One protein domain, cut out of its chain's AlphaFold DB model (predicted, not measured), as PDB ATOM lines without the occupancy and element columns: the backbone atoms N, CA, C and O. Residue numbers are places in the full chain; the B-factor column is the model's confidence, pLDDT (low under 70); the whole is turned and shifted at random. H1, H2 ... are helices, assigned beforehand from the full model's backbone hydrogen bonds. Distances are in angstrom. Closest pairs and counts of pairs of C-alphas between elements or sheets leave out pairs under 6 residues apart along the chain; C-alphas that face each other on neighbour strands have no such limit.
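This is residues 2 to 43 of the 67 residues of an uncharacterized protein of Pseudomonas sp. OV546 (UniProt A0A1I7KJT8). One long helix, H2, makes most of the length, and the stretch after it folds back so that the short helix H3 packs on residues 20 to 25 of H2. At the other end, residues 2 to 13 stick out free; of these, residues 2 to 7 are the short helix H1, which touches no other helix, and residues 12 and 13 belong to H2. The printed part has 42 residues, with three named helices in the order H1, H2, H3 and no named strand, and its class is all helix. It is loose, with a radius of gyration of the C-alphas of 12.6 A, and elongated, spanning 39 by 20 by 12 A.

H1 covers residues 2 to 7, beginning at C-alpha 2 at (10.658, -56.962, 20.225), and measures 8.9 A from first to last C-alpha. H2 covers residues 12 to 30 and measures 27.3 A, from C-alpha 12 at (-3.071, -44.969, 15.519) to C-alpha 30 at (-0.430, -25.606, 34.554). H3 covers residues 37 to 40 and measures 5.5 A, ending at C-alpha 40 at (-9.434, -36.996, 29.582).

H1 is apart from H2 and from H3. H2 touches H3 with residues 20 to 25 alone, with 10 pairs of C-alphas within 8 A. Their closest C-alphas, those of Ala 21 and Phe 40, are 4.8 A apart, and their centres are 8.2 A apart. In H1 and H2 every O i to N i+4 pair is within hydrogen-bond range. H3, with 4 residues, is too short for such a pair, and its one O i to N i+3 pair is within range.

The two C-alphas farthest apart are those of Ala 2 and Gly 32, at 39.4 A. Without residues 2 to 13, which stand free, the body has 30 residues and spans 27 by 15 by 7 A. The printed part has no cut. The link from H1 to H2 is tight, with 4 residues, and that from H2 to H3 is short, with 6. The mean pLDDT of the printed part is 82.8, and residues 2 to 10 are under 70.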
ATOM      1  N   ALA A   2      10.373 -58.234  19.530       52.66
ATOM      2  CA  ALA A   2      10.658 -56.962  20.225       52.66
ATOM      3  C   ALA A   2      10.029 -55.683  19.607       52.66
ATOM      4  O   ALA A   2       9.856 -54.679  20.291       52.66
ATOM      5  N   TYR A   3       9.664 -55.698  18.316       46.41
ATOM      6  CA  TYR A   3       9.147 -54.505  17.621       46.41
ATOM      7  C   TYR A   3       7.730 -54.092  18.067       46.41
ATOM      8  O   TYR A   3       7.383 -52.915  18.002       46.41
ATOM      9  N   ILE A   4       6.915 -55.048  18.529       51.81
ATOM     10  CA  ILE A   4       5.542 -54.797  19.006       51.81
ATOM     11  C   ILE A   4       5.561 -54.242  20.435       51.81
ATOM     12  O   ILE A   4       4.786 -53.346  20.758       51.81
ATOM     13  N   GLU A   5       6.485 -54.717  21.271       54.75
ATOM     14  CA  GLU A   5       6.637 -54.245  22.651       54.75
ATOM     15  C   GLU A   5       7.126 -52.792  22.711       54.75
ATOM     16  O   GLU A   5       6.661 -52.023  23.548       54.75
ATOM     17  N   GLN A   6       8.003 -52.382  21.787       55.00
ATOM     18  CA  GLN A   6       8.533 -51.014  21.751       55.00
ATOM     19  C   GLN A   6       7.582 -49.992  21.117       55.00
ATOM     20  O   GLN A   6       7.569 -48.834  21.527       55.00
ATOM     21  N   ASN A   7       6.775 -50.389  20.127       53.16
ATOM     22  CA  ASN A   7       5.936 -49.443  19.379       53.16
ATOM     23  C   ASN A   7       4.517 -49.274  19.934       53.16
ATOM     24  O   ASN A   7       3.751 -48.459  19.402       53.16
ATOM     25  N   GLY A   8       4.166 -50.004  20.996       58.41
ATOM     26  CA  GLY A   8       2.816 -50.016  21.544       58.41
ATOM     27  C   GLY A   8       1.780 -50.495  20.522       58.41
ATOM     28  O   GLY A   8       2.103 -51.035  19.465       58.41
ATOM     29  N   THR A   9       0.499 -50.298  20.831       60.25
ATOM     30  CA  THR A   9      -0.605 -50.736  19.967       60.25
ATOM     31  C   THR A   9      -0.469 -50.160  18.553       60.25
ATOM     32  O   THR A   9      -0.314 -48.947  18.405       60.25
ATOM     33  N   LEU A  10      -0.621 -50.993  17.513       63.12
ATOM     34  CA  LEU A  10      -0.642 -50.576  16.096       63.12
ATOM     35  C   LEU A  10      -1.831 -49.646  15.755       63.12
ATOM     36  O   LEU A  10      -1.942 -49.124  14.652       63.12
ATOM     37  N   ASN A  11      -2.723 -49.421  16.717       72.06
ATOM     38  CA  ASN A  11      -3.880 -48.555  16.577       72.06
ATOM     39  C   ASN A  11      -3.471 -47.089  16.728       72.06
ATOM     40  O   ASN A  11      -3.311 -46.583  17.841       72.06
ATOM     41  N   LEU A  12      -3.340 -46.406  15.589       76.12
ATOM     42  CA  LEU A  12      -3.071 -44.969  15.519       76.12
ATOM     43  C   LEU A  12      -4.100 -44.152  16.319       76.12
ATOM     44  O   LEU A  12      -3.711 -43.228  17.026       76.12
ATOM     45  N   GLY A  13      -5.380 -44.544  16.284       80.12
ATOM     46  CA  GLY A  13      -6.442 -43.898  17.068       80.12
ATOM     47  C   GLY A  13      -6.156 -43.898  18.572       80.12
ATOM     48  O   GLY A  13      -6.140 -42.840  19.193       80.12
ATOM     49  N   LEU A  14      -5.770 -45.052  19.134       80.38
ATOM     50  CA  LEU A  14      -5.411 -45.157  20.555       80.38
ATOM     51  C   LEU A  14      -4.201 -44.284  20.922       80.38
ATOM     52  O   LEU A  14      -4.114 -43.797  22.048       80.38
ATOM     53  N   LYS A  15      -3.250 -44.086  19.998       83.06
ATOM     54  CA  LYS A  15      -2.100 -43.197  20.230       83.06
ATOM     55  C   LYS A  15      -2.520 -41.731  20.268       83.06
ATOM     56  O   LYS A  15      -2.039 -41.000  21.127       83.06
ATOM     57  N   ILE A  16      -3.413 -41.321  19.369       87.81
ATOM     58  CA  ILE A  16      -3.922 -39.945  19.309       87.81
ATOM     59  C   ILE A  16      -4.731 -39.624  20.567       87.81
ATOM     60  O   ILE A  16      -4.461 -38.615  21.210       87.81
ATOM     61  N   GLU A  17      -5.650 -40.504  20.965       87.69
ATOM     62  CA  GLU A  17      -6.463 -40.336  22.178       87.69
ATOM     63  C   GLU A  17      -5.590 -40.198  23.431       87.69
ATOM     64  O   GLU A  17      -5.764 -39.275  24.227       87.69
ATOM     65  N   ARG A  18      -4.584 -41.070  23.578       89.06
ATOM     66  CA  ARG A  18      -3.629 -40.997  24.694       89.06
ATOM     67  C   ARG A  18      -2.766 -39.738  24.640       89.06
ATOM     68  O   ARG A  18      -2.490 -39.149  25.679       89.06
ATOM     69  N   GLY A  19      -2.336 -39.321  23.449       90.81
ATOM     70  CA  GLY A  19      -1.579 -38.083  23.261       90.81
ATOM     71  C   GLY A  19      -2.391 -36.848  23.657       90.81
ATOM     72  O   GLY A  19      -1.880 -35.975  24.354       90.81
ATOM     73  N   PHE A  20      -3.669 -36.811  23.281       93.62
ATOM     74  CA  PHE A  20      -4.594 -35.756  23.683       93.62
ATOM     75  C   PHE A  20      -4.772 -35.713  25.204       93.62
ATOM     76  O   PHE A  20      -4.569 -34.660  25.807       93.62
ATOM     77  N   ALA A  21      -5.065 -36.855  25.834       94.00
ATOM     78  CA  ALA A  21      -5.239 -36.936  27.282       94.00
ATOM     79  C   ALA A  21      -3.984 -36.479  28.048       94.00
ATOM     80  O   ALA A  21      -4.082 -35.772  29.055       94.00
ATOM     81  N   LEU A  22      -2.788 -36.797  27.537       95.19
ATOM     82  CA  LEU A  22      -1.525 -36.334  28.111       95.19
ATOM     83  C   LEU A  22      -1.400 -34.805  28.051       95.19
ATOM     84  O   LEU A  22      -1.113 -34.172  29.067       95.19
ATOM     85  N   LEU A  23      -1.633 -34.208  26.879       96.19
ATOM     86  CA  LEU A  23      -1.559 -32.756  26.698       96.19
ATOM     87  C   LEU A  23      -2.597 -32.024  27.556       96.19
ATOM     88  O   LEU A  23      -2.265 -31.025  28.195       96.19
ATOM     89  N   ALA A  24      -3.824 -32.543  27.616       95.62
ATOM     90  CA  ALA A  24      -4.895 -31.993  28.439       95.62
ATOM     91  C   ALA A  24      -4.536 -32.024  29.931       95.62
ATOM     92  O   ALA A  24      -4.724 -31.028  30.626       95.62
ATOM     93  N   THR A  25      -3.925 -33.114  30.404       96.50
ATOM     94  CA  THR A  25      -3.449 -33.232  31.792       96.50
ATOM     95  C   THR A  25      -2.374 -32.195  32.109       96.50
ATOM     96  O   THR A  25      -2.438 -31.525  33.140       96.50
ATOM     97  N   ILE A  26      -1.393 -32.023  31.215       96.38
ATOM     98  CA  ILE A  26      -0.333 -31.017  31.381       96.38
ATOM     99  C   ILE A  26      -0.952 -29.620  31.460       96.38
ATOM    100  O   ILE A  26      -0.644 -28.862  32.380       96.38
ATOM    101  N   LEU A  27      -1.854 -29.292  30.532       96.94
ATOM    102  CA  LEU A  27      -2.513 -27.992  30.493       96.94
ATOM    103  C   LEU A  27      -3.361 -27.744  31.747       96.94
ATOM    104  O   LEU A  27      -3.285 -26.661  32.327       96.94
ATOM    105  N   ASN A  28      -4.121 -28.746  32.190       96.50
ATOM    106  CA  ASN A  28      -4.908 -28.703  33.420       96.50
ATOM    107  C   ASN A  28      -4.020 -28.400  34.635       96.50
ATOM    108  O   ASN A  28      -4.328 -27.493  35.407       96.50
ATOM    109  N   ASN A  29      -2.884 -29.087  34.761       95.00
ATOM    110  CA  ASN A  29      -1.967 -28.896  35.884       95.00
ATOM    111  C   ASN A  29      -1.317 -27.505  35.877       95.00
ATOM    112  O   ASN A  29      -1.184 -26.889  36.933       95.00
ATOM    113  N   VAL A  30      -0.964 -26.975  34.698       96.62
ATOM    114  CA  VAL A  30      -0.430 -25.606  34.554       96.62
ATOM    115  C   VAL A  30      -1.427 -24.552  35.049       96.62
ATOM    116  O   VAL A  30      -1.017 -23.544  35.617       96.62
ATOM    117  N   HIS A  31      -2.730 -24.800  34.900       96.19
ATOM    118  CA  HIS A  31      -3.791 -23.906  35.375       96.19
ATOM    119  C   HIS A  31      -4.260 -24.216  36.812       96.19
ATOM    120  O   HIS A  31      -5.251 -23.651  37.268       96.19
ATOM    121  N   GLY A  32      -3.568 -25.102  37.541       94.94
ATOM    122  CA  GLY A  32      -3.915 -25.476  38.919       94.94
ATOM    123  C   GLY A  32      -5.116 -26.421  39.046       94.94
ATOM    124  O   GLY A  32      -5.657 -26.595  40.141       94.94
ATOM    125  N   GLY A  33      -5.552 -27.027  37.942       95.00
ATOM    126  CA  GLY A  33      -6.600 -28.038  37.938       95.00
ATOM    127  C   GLY A  33      -6.139 -29.362  38.557       95.00
ATOM    128  O   GLY A  33      -4.950 -29.616  38.733       95.00
ATOM    129  N   LYS A  34      -7.102 -30.225  38.898       95.56
ATOM    130  CA  LYS A  34      -6.866 -31.515  39.583       95.56
ATOM    131  C   LYS A  34      -7.287 -32.737  38.763       95.56
ATOM    132  O   LYS A  34      -7.202 -33.850  39.271       95.56
ATOM    133  N   ALA A  35      -7.756 -32.524  37.533       94.00
ATOM    134  CA  ALA A  35      -8.091 -33.609  36.624       94.00
ATOM    135  C   ALA A  35      -6.848 -34.448  36.289       94.00
ATOM    136  O   ALA A  35      -5.741 -33.939  36.100       94.00
ATOM    137  N   THR A  36      -7.059 -35.750  36.244       93.38
ATOM    138  CA  THR A  36      -6.073 -36.782  35.962       93.38
ATOM    139  C   THR A  36      -6.154 -37.216  34.502       93.38
ATOM    140  O   THR A  36      -7.078 -36.864  33.775       93.38
ATOM    141  N   PHE A  37      -5.174 -37.996  34.055       92.25
ATOM    142  CA  PHE A  37      -5.128 -38.508  32.686       92.25
ATOM    143  C   PHE A  37      -6.391 -39.276  32.280       92.25
ATOM    144  O   PHE A  37      -6.888 -39.092  31.169       92.25
ATOM    145  N   ASP A  38      -6.919 -40.105  33.182       90.19
ATOM    146  CA  ASP A  38      -8.090 -40.939  32.910       90.19
ATOM    147  C   ASP A  38      -9.368 -40.108  32.722       90.19
ATOM    148  O   ASP A  38     -10.243 -40.512  31.960       90.19
ATOM    149  N   ASP A  39      -9.432 -38.910  33.317       91.25
ATOM    150  CA  ASP A  39     -10.550 -37.971  33.148       91.25
ATOM    151  C   ASP A  39     -10.624 -37.398  31.721       91.25
ATOM    152  O   ASP A  39     -11.670 -36.912  31.294       91.25
ATOM    153  N   PHE A  40      -9.519 -37.458  30.969       90.88
ATOM    154  CA  PHE A  40      -9.434 -36.996  29.582       90.88
ATOM    155  C   PHE A  40      -9.459 -38.133  28.555       90.88
ATOM    156  O   PHE A  40      -9.374 -37.872  27.350       90.88
ATOM    157  N   LEU A  41      -9.556 -39.391  28.994       89.56
ATOM    158  CA  LEU A  41      -9.734 -40.516  28.083       89.56
ATOM    159  C   LEU A  41     -11.195 -40.612  27.624       89.56
ATOM    160  O   LEU A  41     -12.114 -40.359  28.404       89.56
ATOM    161  N   PRO A  42     -11.446 -41.040  26.375       80.25
ATOM    162  CA  PRO A  42     -12.804 -41.304  25.931       80.25
ATOM    163  C   PRO A  42     -13.422 -42.435  26.762       80.25
ATOM    164  O   PRO A  42     -12.808 -43.490  26.967       80.25
ATOM    165  N   ALA A  43     -14.659 -42.228  27.210       77.31
ATOM    166  CA  ALA A  43     -15.417 -43.228  27.945       77.31
ATOM    167  C   ALA A  43     -15.780 -44.392  27.006       77.31
ATOM    168  O   ALA A  43     -16.730 -44.339  26.227       77.31
TER     169      ALA A  43